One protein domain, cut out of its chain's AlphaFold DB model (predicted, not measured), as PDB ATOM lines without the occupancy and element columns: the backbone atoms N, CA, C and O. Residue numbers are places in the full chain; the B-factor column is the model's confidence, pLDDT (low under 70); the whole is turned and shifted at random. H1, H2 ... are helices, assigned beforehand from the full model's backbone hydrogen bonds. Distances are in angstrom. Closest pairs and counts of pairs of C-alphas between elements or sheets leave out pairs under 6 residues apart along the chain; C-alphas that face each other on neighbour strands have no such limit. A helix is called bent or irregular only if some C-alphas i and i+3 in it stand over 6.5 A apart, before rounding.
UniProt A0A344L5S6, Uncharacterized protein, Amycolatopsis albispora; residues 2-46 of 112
ATOM      1  N   THR A   2     240.906 -45.307  13.447       81.44
ATOM      2  CA  THR A   2     239.542 -45.529  12.930       81.44
ATOM      3  C   THR A   2     238.515 -44.500  13.421       81.44
ATOM      4  O   THR A   2     237.670 -44.063  12.649       81.44
ATOM      5  N   LEU A   3     238.618 -44.052  14.679       79.69
ATOM      6  CA  LEU A   3     237.622 -43.167  15.303       79.69
ATOM      7  C   LEU A   3     237.496 -41.792  14.612       79.69
ATOM      8  O   LEU A   3     236.389 -41.299  14.415       79.69
ATOM      9  N   GLY A   4     238.620 -41.197  14.196       82.06
ATOM     10  CA  GLY A   4     238.628 -39.898  13.512       82.06
ATOM     11  C   GLY A   4     238.006 -39.944  12.114       82.06
ATOM     12  O   GLY A   4     237.294 -39.023  11.730       82.06
ATOM     13  N   VAL A   5     238.204 -41.043  11.381       84.00
ATOM     14  CA  VAL A   5     237.624 -41.242  10.042       84.00
ATOM     15  C   VAL A   5     236.106 -41.424  10.126       84.00
ATOM     16  O   VAL A   5     235.374 -40.856   9.322       84.00
ATOM     17  N   LEU A   6     235.623 -42.152  11.139       82.19
ATOM     18  CA  LEU A   6     234.186 -42.323  11.384       82.19
ATOM     19  C   LEU A   6     233.495 -40.988  11.698       82.19
ATOM     20  O   LEU A   6     232.415 -40.723  11.175       82.19
ATOM     21  N   PHE A   7     234.125 -40.127  12.502       84.81
ATOM     22  CA  PHE A   7     233.588 -38.798  12.807       84.81
ATOM     23  C   PHE A   7     233.659 -37.846  11.601       84.81
ATOM     24  O   PHE A   7     232.726 -37.093  11.341       84.81
ATOM     25  N   ALA A   8     234.733 -37.911  10.812       87.81
ATOM     26  CA  ALA A   8     234.861 -37.118   9.592       87.81
ATOM     27  C   ALA A   8     233.831 -37.508   8.515       87.81
ATOM     28  O   ALA A   8     233.398 -36.642   7.761       87.81
ATOM     29  N   LEU A   9     233.413 -38.780   8.452       92.19
ATOM     30  CA  LEU A   9     232.375 -39.268   7.531       92.19
ATOM     31  C   LEU A   9     230.944 -39.071   8.051       92.19
ATOM     32  O   LEU A   9     230.009 -39.007   7.248       92.19
ATOM     33  N   SER A  10     230.745 -38.948   9.366       93.69
ATOM     34  CA  SER A  10     229.407 -38.749   9.935       93.69
ATOM     35  C   SER A  10     228.819 -37.395   9.540       93.69
ATOM     36  O   SER A  10     227.639 -37.330   9.203       93.69
ATOM     37  N   ILE A  11     229.643 -36.341   9.490       93.31
ATOM     38  CA  ILE A  11     229.224 -34.995   9.071       93.31
ATOM     39  C   ILE A  11     228.662 -34.999   7.636       93.31
ATOM     40  O   ILE A  11     227.487 -34.661   7.473       93.31
ATOM     41  N   PRO A  12     229.409 -35.407   6.589       95.25
ATOM     42  CA  PRO A  12     228.882 -35.441   5.227       95.25
ATOM     43  C   PRO A  12     227.732 -36.445   5.071       95.25
ATOM     44  O   PRO A  12     226.788 -36.167   4.337       95.25
ATOM     45  N   GLY A  13     227.746 -37.568   5.799       95.00
ATOM     46  CA  GLY A  13     226.629 -38.517   5.808       95.00
ATOM     47  C   GLY A  13     225.328 -37.894   6.324       95.00
ATOM     48  O   GLY A  13     224.271 -38.066   5.714       95.00
ATOM     49  N   LEU A  14     225.404 -37.113   7.403       95.88
ATOM     50  CA  LEU A  14     224.258 -36.418   7.988       95.88
ATOM     51  C   LEU A  14     223.749 -35.314   7.053       95.88
ATOM     52  O   LEU A  14     222.540 -35.180   6.872       95.88
ATOM     53  N   VAL A  15     224.649 -34.591   6.379       96.56
ATOM     54  CA  VAL A  15     224.270 -33.625   5.335       96.56
ATOM     55  C   VAL A  15     223.519 -34.319   4.197       96.56
ATOM     56  O   VAL A  15     222.430 -33.875   3.837       96.56
ATOM     57  N   CYS A  16     224.035 -35.433   3.668       97.12
ATOM     58  CA  CYS A  16     223.349 -36.207   2.629       97.12
ATOM     59  C   CYS A  16     221.963 -36.684   3.085       97.12
ATOM     60  O   CYS A  16     220.997 -36.571   2.327       97.12
ATOM     61  N   LEU A  17     221.839 -37.163   4.328       96.19
ATOM     62  CA  LEU A  17     220.560 -37.581   4.905       96.19
ATOM     63  C   LEU A  17     219.565 -36.414   4.985       96.19
ATOM     64  O   LEU A  17     218.410 -36.564   4.590       96.19
ATOM     65  N   LEU A  18     220.005 -35.243   5.459       96.06
ATOM     66  CA  LEU A  18     219.165 -34.045   5.548       96.06
ATOM     67  C   LEU A  18     218.727 -33.551   4.169       96.06
ATOM     68  O   LEU A  18     217.567 -33.183   3.995       96.06
ATOM     69  N   VAL A  19     219.622 -33.570   3.179       96.44
ATOM     70  CA  VAL A  19     219.298 -33.200   1.795       96.44
ATOM     71  C   VAL A  19     218.259 -34.156   1.213       96.44
ATOM     72  O   VAL A  19     217.282 -33.703   0.613       96.44
ATOM     73  N   LEU A  20     218.420 -35.464   1.426       96.31
ATOM     74  CA  LEU A  20     217.446 -36.463   0.993       96.31
ATOM     75  C   LEU A  20     216.087 -36.239   1.668       96.31
ATOM     76  O   LEU A  20     215.060 -36.222   0.993       96.31
ATOM     77  N   LEU A  21     216.076 -36.011   2.984       93.69
ATOM     78  CA  LEU A  21     214.860 -35.717   3.738       93.69
ATOM     79  C   LEU A  21     214.166 -34.454   3.205       93.69
ATOM     80  O   LEU A  21     212.965 -34.474   2.945       93.69
ATOM     81  N   ALA A  22     214.921 -33.382   2.958       91.44
ATOM     82  CA  ALA A  22     214.403 -32.144   2.383       91.44
ATOM     83  C   ALA A  22     213.838 -32.354   0.967       91.44
ATOM     84  O   ALA A  22     212.797 -31.787   0.623       91.44
ATOM     85  N   ALA A  23     214.483 -33.190   0.149       91.31
ATOM     86  CA  ALA A  23     213.983 -33.560  -1.171       91.31
ATOM     87  C   ALA A  23     212.657 -34.327  -1.071       91.31
ATOM     88  O   ALA A  23     211.702 -33.977  -1.765       91.31
ATOM     89  N   VAL A  24     212.563 -35.306  -0.163       90.56
ATOM     90  CA  VAL A  24     211.329 -36.060   0.111       90.56
ATOM     91  C   VAL A  24     210.218 -35.134   0.593       90.56
ATOM     92  O   VAL A  24     209.094 -35.231   0.108       90.56
ATOM     93  N   GLU A  25     210.504 -34.196   1.495       81.56
ATOM     94  CA  GLU A  25     209.515 -33.212   1.935       81.56
ATOM     95  C   GLU A  25     209.039 -32.316   0.790       81.56
ATOM     96  O   GLU A  25     207.838 -32.062   0.653       81.56
ATOM     97  N   ARG A  26     209.964 -31.844  -0.052       81.69
ATOM     98  CA  ARG A  26     209.650 -30.993  -1.204       81.69
ATOM     99  C   ARG A  26     208.795 -31.735  -2.228       81.69
ATOM    100  O   ARG A  26     207.796 -31.186  -2.696       81.69
ATOM    101  N   PHE A  27     209.127 -32.991  -2.516       80.38
ATOM    102  CA  PHE A  27     208.339 -33.850  -3.400       80.38
ATOM    103  C   PHE A  27     206.990 -34.226  -2.776       80.38
ATOM    104  O   PHE A  27     205.958 -34.201  -3.441       80.38
ATOM    105  N   GLY A  28     206.966 -34.489  -1.471       74.81
ATOM    106  CA  GLY A  28     205.760 -34.799  -0.711       74.81
ATOM    107  C   GLY A  28     204.766 -33.638  -0.655       74.81
ATOM    108  O   GLY A  28     203.563 -33.878  -0.598       74.81
ATOM    109  N   ARG A  29     205.225 -32.380  -0.724       67.50
ATOM    110  CA  ARG A  29     204.337 -31.215  -0.911       67.50
ATOM    111  C   ARG A  29     203.730 -31.196  -2.313       67.50
ATOM    112  O   ARG A  29     202.519 -31.060  -2.428       67.50
ATOM    113  N   TRP A  30     204.533 -31.452  -3.346       63.56
ATOM    114  CA  TRP A  30     204.059 -31.525  -4.734       63.56
ATOM    115  C   TRP A  30     203.035 -32.650  -4.960       63.56
ATOM    116  O   TRP A  30     202.040 -32.475  -5.658       63.56
ATOM    117  N   VAL A  31     203.238 -33.803  -4.319       63.38
ATOM    118  CA  VAL A  31     202.295 -34.936  -4.338       63.38
ATOM    119  C   VAL A  31     201.109 -34.699  -3.392       63.38
ATOM    120  O   VAL A  31     199.983 -35.098  -3.681       63.38
ATOM    121  N   GLY A  32     201.333 -34.016  -2.268       61.34
ATOM    122  CA  GLY A  32     200.312 -33.698  -1.270       61.34
ATOM    123  C   GLY A  32     199.254 -32.709  -1.757       61.34
ATOM    124  O   GLY A  32     198.101 -32.816  -1.333       61.34
ATOM    125  N   ASP A  33     199.611 -31.804  -2.669       58.41
ATOM    126  CA  ASP A  33     198.658 -30.909  -3.338       58.41
ATOM    127  C   ASP A  33     197.804 -31.649  -4.381       58.41
ATOM    128  O   ASP A  33     196.693 -31.222  -4.682       58.41
ATOM    129  N   ARG A  34     198.235 -32.839  -4.831       58.69
ATOM    130  CA  ARG A  34     197.412 -33.766  -5.629       58.69
ATOM    131  C   ARG A  34     196.455 -34.635  -4.801       58.69
ATOM    132  O   ARG A  34     195.837 -35.548  -5.334       58.69
ATOM    133  N   GLY A  35     196.301 -34.368  -3.502       54.03
ATOM    134  CA  GLY A  35     195.238 -34.966  -2.684       54.03
ATOM    135  C   GLY A  35     195.458 -36.418  -2.238       54.03
ATOM    136  O   GLY A  35     194.555 -37.005  -1.650       54.03
ATOM    137  N   LEU A  36     196.648 -36.990  -2.445       57.09
ATOM    138  CA  LEU A  36     196.907 -38.420  -2.214       57.09
ATOM    139  C   LEU A  36     197.111 -38.822  -0.738       57.09
ATOM    140  O   LEU A  36     197.045 -40.004  -0.420       57.09
ATOM    141  N   LEU A  37     197.342 -37.878   0.186       58.12
ATOM    142  CA  LEU A  37     197.520 -38.186   1.617       58.12
ATOM    143  C   LEU A  37     196.344 -37.664   2.470       58.12
ATOM    144  O   LEU A  37     196.394 -36.526   2.960       58.12
ATOM    145  N   PRO A  38     195.309 -38.490   2.740       58.84
ATOM    146  CA  PRO A  38     194.132 -38.078   3.514       58.84
ATOM    147  C   PRO A  38     194.462 -37.715   4.972       58.84
ATOM    148  O   PRO A  38     193.813 -36.850   5.565       58.84
ATOM    149  N   TRP A  39     195.521 -38.290   5.552       60.25
ATOM    150  CA  TRP A  39     195.942 -37.984   6.927       60.25
ATOM    151  C   TRP A  39     196.526 -36.566   7.088       60.25
ATOM    152  O   TRP A  39     196.382 -35.947   8.144       60.25
ATOM    153  N   ARG A  40     197.091 -35.979   6.019       58.31
ATOM    154  CA  ARG A  40     197.540 -34.571   6.003       58.31
ATOM    155  C   ARG A  40     196.378 -33.577   5.906       58.31
ATOM    156  O   ARG A  40     196.521 -32.440   6.354       58.31
ATOM    157  N   ARG A  41     195.218 -33.996   5.381       56.31
ATOM    158  CA  ARG A  41     193.978 -33.196   5.366       56.31
ATOM    159  C   ARG A  41     193.451 -32.965   6.785       56.31
ATOM    160  O   ARG A  41     193.092 -31.841   7.120       56.31
ATOM    161  N   ARG A  42     193.507 -33.987   7.648       54.50
ATOM    162  CA  ARG A  42     193.047 -33.881   9.046       54.50
ATOM    163  C   ARG A  42     193.898 -32.923   9.884       54.50
ATOM    164  O   ARG A  42     193.336 -32.171  10.665       54.50
ATOM    165  N   ARG A  43     195.221 -32.857   9.674       53.56
ATOM    166  CA  ARG A  43     196.077 -31.880  10.385       53.56
ATOM    167  C   ARG A  43     195.873 -30.425   9.947       53.56
ATOM    168  O   ARG A  43     196.089 -29.537  10.762       53.56
ATOM    169  N   ARG A  44     195.446 -30.167   8.702       53.41
ATOM    170  CA  ARG A  44     195.039 -28.812   8.277       53.41
ATOM    171  C   ARG A  44     193.659 -28.430   8.825       53.41
ATOM    172  O   ARG A  44     193.460 -27.276   9.172       53.41
ATOM    173  N   ALA A  45     192.743 -29.394   8.953       51.91
ATOM    174  CA  ALA A  45     191.405 -29.167   9.504       51.91
ATOM    175  C   ALA A  45     191.366 -29.065  11.046       51.91
ATOM    176  O   ALA A  45     190.453 -28.452  11.580       51.91
ATOM    177  N   ALA A  46     192.340 -29.642  11.762       53.69
ATOM    178  CA  ALA A  46     192.295 -29.802  13.222       53.69
ATOM    179  C   ALA A  46     193.293 -28.934  14.023       53.69
ATOM    180  O   ALA A  46     193.676 -29.318  15.121       53.69
TER     181      ALA A  46
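Overview. This is residues 2 to 46 of the 112 residues of an uncharacterized protein of Amycolatopsis albispora (UniProt A0A344L5S6). One long helix, H1, makes nearly the whole length of a rod, and at its far end a tight link turns the chain into a short helix, H2, set crosswise, so that the two make an L with a long and a short arm. Residues 2 to 27 of H1 stand free. The printed part has 45 residues with two named helices, H1 then H2, and no named strand, and is all helix. It is extended, with a radius of gyration of the C-alphas of 16.8 A and spans of 50 by 20 by 10 A.

Along the chain. H1, residues 2 to 32, runs 43.4 A from C-alpha 2 at (239.542, -45.529, 12.930) to C-alpha 32 at (200.312, -33.698, -1.270). It has a kink of 26 degrees near residue 9. H1 is neither bent nor irregular, but only just: C-alphas 8 and 11 are 6.0 A apart. H2, residues 38 to 45, ends with C-alpha 45 at (191.405, -29.167, 9.504).

Arrangement. H1 and H2 are close but not clearly touching, their closest C-alphas being those of Gly 32 and Arg 40, 7.8 A apart. Their lines are about perpendicular, at 80 degrees. O i to N i+4 pairs are within hydrogen-bond range in 25 of 27 cases in H1 and 2 of 4 in H2.

Size, cuts and confidence. The two C-alphas farthest apart, those of Thr 2 and Ala 45, are 51.0 A apart. The printed part has no cut. Its mean pLDDT is 76.8, and residues 29 to 46 are under 70.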